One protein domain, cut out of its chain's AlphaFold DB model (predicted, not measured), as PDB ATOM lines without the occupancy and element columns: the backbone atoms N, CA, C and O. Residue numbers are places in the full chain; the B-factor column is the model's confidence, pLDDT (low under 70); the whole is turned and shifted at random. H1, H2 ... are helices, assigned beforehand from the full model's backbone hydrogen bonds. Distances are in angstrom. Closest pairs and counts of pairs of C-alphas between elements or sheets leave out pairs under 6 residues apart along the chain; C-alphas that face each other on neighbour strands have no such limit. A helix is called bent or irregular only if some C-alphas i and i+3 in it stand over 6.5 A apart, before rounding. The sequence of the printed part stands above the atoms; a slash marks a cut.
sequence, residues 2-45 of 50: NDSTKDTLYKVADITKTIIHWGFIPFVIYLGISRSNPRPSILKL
ATOM      1  N   ASN A   2     -22.529 -39.796  50.923       75.69
ATOM      2  CA  ASN A   2     -22.215 -38.374  50.761       75.69
ATOM      3  C   ASN A   2     -23.359 -37.645  50.025       75.69
ATOM      4  O   ASN A   2     -23.867 -38.179  49.037       75.69
ATOM      5  N   ASP A   3     -23.788 -36.471  50.488       84.81
ATOM      6  CA  ASP A   3     -24.965 -35.784  49.928       84.81
ATOM      7  C   ASP A   3     -24.759 -35.379  48.463       84.81
ATOM      8  O   ASP A   3     -25.649 -35.573  47.639       84.81
ATOM      9  N   SER A   4     -23.524 -35.039  48.082       81.38
ATOM     10  CA  SER A   4     -23.148 -34.779  46.685       81.38
ATOM     11  C   SER A   4     -23.423 -35.960  45.741       81.38
ATOM     12  O   SER A   4     -23.722 -35.767  44.559       81.38
ATOM     13  N   THR A   5     -23.342 -37.200  46.240       91.25
ATOM     14  CA  THR A   5     -23.671 -38.396  45.451       91.25
ATOM     15  C   THR A   5     -25.174 -38.492  45.203       91.25
ATOM     16  O   THR A   5     -25.575 -38.859  44.102       91.25
ATOM     17  N   LYS A   6     -26.008 -38.125  46.185       90.88
ATOM     18  CA  LYS A   6     -27.471 -38.119  46.034       90.88
ATOM     19  C   LYS A   6     -27.907 -37.050  45.037       90.88
ATOM     20  O   LYS A   6     -28.654 -37.365  44.119       90.88
ATOM     21  N   ASP A   7     -27.385 -35.830  45.163       94.12
ATOM     22  CA  ASP A   7     -27.671 -34.731  44.230       94.12
ATOM     23  C   ASP A   7     -27.323 -35.090  42.783       94.12
ATOM     24  O   ASP A   7     -28.081 -34.804  41.856       94.12
ATOM     25  N   THR A   8     -26.187 -35.759  42.577       95.00
ATOM     26  CA  THR A   8     -25.783 -36.226  41.244       95.00
ATOM     27  C   THR A   8     -26.755 -37.273  40.709       95.00
ATOM     28  O   THR A   8     -27.157 -37.204  39.549       95.00
ATOM     29  N   LEU A   9     -27.172 -38.218  41.557       95.75
ATOM     30  CA  LEU A   9     -28.122 -39.260  41.176       95.75
ATOM     31  C   LEU A   9     -29.474 -38.666  40.757       95.75
ATOM     32  O   LEU A   9     -30.011 -39.050  39.720       95.75
ATOM     33  N   TYR A  10     -29.989 -37.698  41.522       96.38
ATOM     34  CA  TYR A  10     -31.242 -37.015  41.201       96.38
ATOM     35  C   TYR A  10     -31.147 -36.235  39.888       96.38
ATOM     36  O   TYR A  10     -32.013 -36.383  39.029       96.38
ATOM     37  N   LYS A  11     -30.051 -35.498  39.665       96.06
ATOM     38  CA  LYS A  11     -29.821 -34.790  38.393       96.06
ATOM     39  C   LYS A  11     -29.803 -35.736  37.195       96.06
ATOM     40  O   LYS A  11     -30.410 -35.446  36.165       96.06
ATOM     41  N   VAL A  12     -29.122 -36.876  37.318       97.25
ATOM     42  CA  VAL A  12     -29.089 -37.888  36.252       97.25
ATOM     43  C   VAL A  12     -30.478 -38.479  36.022       97.25
ATOM     44  O   VAL A  12     -30.871 -38.657  34.869       97.25
ATOM     45  N   ALA A  13     -31.242 -38.747  37.082       96.56
ATOM     46  CA  ALA A  13     -32.602 -39.264  36.973       96.56
ATOM     47  C   ALA A  13     -33.537 -38.288  36.233       96.56
ATOM     48  O   ALA A  13     -34.273 -38.712  35.340       96.56
ATOM     49  N   ASP A  14     -33.454 -36.989  36.522       96.06
ATOM     50  CA  ASP A  14     -34.266 -35.960  35.858       96.06
ATOM     51  C   ASP A  14     -33.948 -35.833  34.362       96.06
ATOM     52  O   ASP A  14     -34.849 -35.778  33.513       96.06
ATOM     53  N   ILE A  15     -32.659 -35.856  34.013       97.50
ATOM     54  CA  ILE A  15     -32.215 -35.862  32.614       97.50
ATOM     55  C   ILE A  15     -32.700 -37.138  31.917       97.50
ATOM     56  O   ILE A  15     -33.267 -37.078  30.825       97.50
ATOM     57  N   THR A  16     -32.546 -38.288  32.572       97.06
ATOM     58  CA  THR A  16     -32.958 -39.594  32.042       97.06
ATOM     59  C   THR A  16     -34.457 -39.629  31.755       97.06
ATOM     60  O   THR A  16     -34.864 -40.069  30.681       97.06
ATOM     61  N   LYS A  17     -35.290 -39.102  32.661       96.88
ATOM     62  CA  LYS A  17     -36.743 -38.997  32.463       96.88
ATOM     63  C   LYS A  17     -37.087 -38.212  31.197       96.88
ATOM     64  O   LYS A  17     -37.955 -38.630  30.433       96.88
ATOM     65  N   THR A  18     -36.391 -37.104  30.961       96.38
ATOM     66  CA  THR A  18     -36.605 -36.252  29.784       96.38
ATOM     67  C   THR A  18     -36.194 -36.969  28.498       96.38
ATOM     68  O   THR A  18     -36.961 -36.991  27.536       96.38
ATOM     69  N   ILE A  19     -35.025 -37.614  28.498       97.25
ATOM     70  CA  ILE A  19     -34.520 -38.373  27.346       97.25
ATOM     71  C   ILE A  19     -35.456 -39.526  26.998       97.25
ATOM     72  O   ILE A  19     -35.781 -39.702  25.830       97.25
ATOM     73  N   ILE A  20     -35.913 -40.301  27.983       97.12
ATOM     74  CA  ILE A  20     -36.823 -41.424  27.732       97.12
ATOM     75  C   ILE A  20     -38.152 -40.908  27.180       97.12
ATOM     76  O   ILE A  20     -38.632 -41.442  26.186       97.12
ATOM     77  N   HIS A  21     -38.732 -39.862  27.773       95.00
ATOM     78  CA  HIS A  21     -40.033 -39.352  27.342       95.00
ATOM     79  C   HIS A  21     -40.023 -38.887  25.880       95.00
ATOM     80  O   HIS A  21     -40.859 -39.315  25.086       95.00
ATOM     81  N   TRP A  22     -39.045 -38.061  25.508       95.06
ATOM     82  CA  TRP A  22     -38.950 -37.519  24.152       95.06
ATOM     83  C   TRP A  22     -38.282 -38.476  23.162       95.06
ATOM     84  O   TRP A  22     -38.570 -38.431  21.969       95.06
ATOM     85  N   GLY A  23     -37.407 -39.359  23.641       96.00
ATOM     86  CA  GLY A  23     -36.676 -40.330  22.832       96.00
ATOM     87  C   GLY A  23     -37.459 -41.605  22.531       96.00
ATOM     88  O   GLY A  23     -37.149 -42.276  21.550       96.00
ATOM     89  N   PHE A  24     -38.493 -41.926  23.314       95.62
ATOM     90  CA  PHE A  24     -39.273 -43.154  23.148       95.62
ATOM     91  C   PHE A  24     -39.900 -43.272  21.753       95.62
ATOM     92  O   PHE A  24     -39.698 -44.277  21.070       95.62
ATOM     93  N   ILE A  25     -40.617 -42.239  21.301       93.25
ATOM     94  CA  ILE A  25     -41.301 -42.259  19.998       93.25
ATOM     95  C   ILE A  25     -40.293 -42.368  18.834       93.25
ATOM     96  O   ILE A  25     -40.428 -43.300  18.034       93.25
ATOM     97  N   PRO A  26     -39.256 -41.506  18.733       91.69
ATOM     98  CA  PRO A  26     -38.224 -41.648  17.704       91.69
ATOM     99  C   PRO A  26     -37.546 -43.021  17.707       91.69
ATOM    100  O   PRO A  26     -37.300 -43.590  16.643       91.69
ATOM    101  N   PHE A  27     -37.271 -43.577  18.891       94.12
ATOM    102  CA  PHE A  27     -36.622 -44.876  19.030       94.12
ATOM    103  C   PHE A  27     -37.486 -46.020  18.491       94.12
ATOM    104  O   PHE A  27     -37.000 -46.851  17.724       94.12
ATOM    105  N   VAL A  28     -38.777 -46.042  18.828       92.25
ATOM    106  CA  VAL A  28     -39.712 -47.061  18.325       92.25
ATOM    107  C   VAL A  28     -39.832 -46.991  16.800       92.25
ATOM    108  O   VAL A  28     -39.752 -48.024  16.130       92.25
ATOM    109  N   ILE A  29     -39.947 -45.786  16.236       89.56
ATOM    110  CA  ILE A  29     -39.995 -45.583  14.780       89.56
ATOM    111  C   ILE A  29     -38.705 -46.091  14.122       89.56
ATOM    112  O   ILE A  29     -38.758 -46.815  13.126       89.56
ATOM    113  N   TYR A  30     -37.545 -45.763  14.696       89.06
ATOM    114  CA  TYR A  30     -36.250 -46.213  14.192       89.06
ATOM    115  C   TYR A  30     -36.129 -47.742  14.163       89.06
ATOM    116  O   TYR A  30     -35.671 -48.309  13.163       89.06
ATOM    117  N   LEU A  31     -36.567 -48.423  15.227       90.38
ATOM    118  CA  LEU A  31     -36.574 -49.886  15.276       90.38
ATOM    119  C   LEU A  31     -37.472 -50.488  14.189       90.38
ATOM    120  O   LEU A  31     -37.060 -51.441  13.523       90.38
ATOM    121  N   GLY A  32     -38.661 -49.914  13.980       86.56
ATOM    122  CA  GLY A  32     -39.591 -50.333  12.931       86.56
ATOM    123  C   GLY A  32     -38.991 -50.192  11.530       86.56
ATOM    124  O   GLY A  32     -38.962 -51.159  10.768       86.56
ATOM    125  N   ILE A  33     -38.422 -49.027  11.208       86.25
ATOM    126  CA  ILE A  33     -37.778 -48.772   9.907       86.25
ATOM    127  C   ILE A  33     -36.600 -49.725   9.675       86.25
ATOM    128  O   ILE A  33     -36.451 -50.270   8.582       86.25
ATOM    129  N   SER A  34     -35.768 -49.950  10.694       85.25
ATOM    130  CA  SER A  34     -34.532 -50.733  10.565       85.25
ATOM    131  C   SER A  34     -34.771 -52.214  10.258       85.25
ATOM    132  O   SER A  34     -33.921 -52.848   9.635       85.25
ATOM    133  N   ARG A  35     -35.914 -52.773  10.679       81.19
ATOM    134  CA  ARG A  35     -36.263 -54.192  10.481       81.19
ATOM    135  C   ARG A  35     -37.224 -54.445   9.314       81.19
ATOM    136  O   ARG A  35     -37.539 -55.598   9.035       81.19
ATOM    137  N   SER A  36     -37.676 -53.396   8.630       78.12
ATOM    138  CA  SER A  36     -38.635 -53.498   7.525       78.12
ATOM    139  C   SER A  36     -37.939 -53.729   6.180       78.12
ATOM    140  O   SER A  36     -36.978 -53.033   5.850       78.12
ATOM    141  N   ASN A  37     -38.453 -54.666   5.374       78.00
ATOM    142  CA  ASN A  37     -38.067 -54.847   3.973       78.00
ATOM    143  C   ASN A  37     -39.321 -54.843   3.081       78.00
ATOM    144  O   ASN A  37     -40.145 -55.747   3.223       78.00
ATOM    145  N   PRO A  38     -39.466 -53.872   2.161       81.38
ATOM    146  CA  PRO A  38     -38.571 -52.733   1.915       81.38
ATOM    147  C   PRO A  38     -38.602 -51.694   3.053       81.38
ATOM    148  O   PRO A  38     -39.587 -51.587   3.782       81.38
ATOM    149  N   ARG A  39     -37.527 -50.911   3.209       78.19
ATOM    150  CA  ARG A  39     -37.460 -49.853   4.234       78.19
ATOM    151  C   ARG A  39     -38.458 -48.731   3.899       78.19
ATOM    152  O   ARG A  39     -38.329 -48.128   2.831       78.19
ATOM    153  N   PRO A  40     -39.443 -48.431   4.765       80.25
ATOM    154  CA  PRO A  40     -40.450 -47.417   4.481       80.25
ATOM    155  C   PRO A  40     -39.856 -46.004   4.566       80.25
ATOM    156  O   PRO A  40     -38.973 -45.727   5.376       80.25
ATOM    157  N   SER A  41     -40.367 -45.089   3.738       79.31
ATOM    158  CA  SER A  41     -40.060 -43.658   3.857       79.31
ATOM    159  C   SER A  41     -40.753 -43.081   5.093       79.31
ATOM    160  O   SER A  41     -41.926 -43.371   5.328       79.31
ATOM    161  N   ILE A  42     -40.061 -42.224   5.852       76.62
ATOM    162  CA  ILE A  42     -40.600 -41.573   7.063       76.62
ATOM    163  C   ILE A  42     -41.900 -40.822   6.755       76.62
ATOM    164  O   ILE A  42     -42.838 -40.881   7.544       76.62
ATOM    165  N   LEU A  43     -41.997 -40.195   5.576       74.69
ATOM    166  CA  LEU A  43     -43.205 -39.492   5.139       74.69
ATOM    167  C   LEU A  43     -44.417 -40.427   5.029       74.69
ATOM    168  O   LEU A  43     -45.519 -40.012   5.358       74.69
ATOM    169  N   LYS A  44     -44.224 -41.696   4.643       75.56
ATOM    170  CA  LYS A  44     -45.316 -42.682   4.607       75.56
ATOM    171  C   LYS A  44     -45.776 -43.095   6.007       75.56
ATOM    172  O   LYS A  44     -46.943 -43.379   6.189       75.56
ATOM    173  N   LEU A  45     -44.897 -43.102   7.007       74.50
ATOM    174  CA  LEU A  45     -45.281 -43.473   8.377       74.50
ATOM    175  C   LEU A  45     -46.129 -42.402   9.074       74.50
ATOM    176  O   LEU A  45     -46.900 -42.724   9.970       74.50
TER     177      LEU A  45
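Overview. This is residues 2 to 45 of the 50 residues of an uncharacterized protein of Rhizopus azygosporus (UniProt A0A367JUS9). One long bent helix, H1, makes most of a slender rod, and after its second arm, H1b, a short link folds back to the small helix H2. The printed part has 44 residues with two named helices, H1 then H2, and no named strand; its class is all helix. It is extended, with a radius of gyration of the C-alphas of 17.0 A and spans of 53 by 16 by 8 A.

Arrangement. H1, residues 3 to 35, was assigned as one helix by its hydrogen bonds but is bent: C-alphas 22 and 25 are 6.7 A apart. Its arms, H1a, residues 3 to 22, and H1b, residues 25 to 35, stand at a steep tilt of 61 degrees. H2, residues 42 to 45, is near H1b, with 5 pairs of C-alphas within 10 A, the closest 8.2 A. H1a and H2 are apart. Every O i to N i+4 pair in H1a and H1b is within hydrogen-bond range; H2 is too short for such a pair.

Along the chain. H1a runs 29.4 A from C-alpha 3 at (-24.965, -35.784, 49.928), H1b 16.1 A to C-alpha 35 at (-36.263, -54.192, 10.481). H2 ends at C-alpha 45 (-45.281, -43.473, 8.377).

Size, cuts and confidence. The C-alphas of Asn 2 and Pro 38 are farthest apart, 53.5 A. The printed part has no cut, and no printed residue is under 70 in pLDDT.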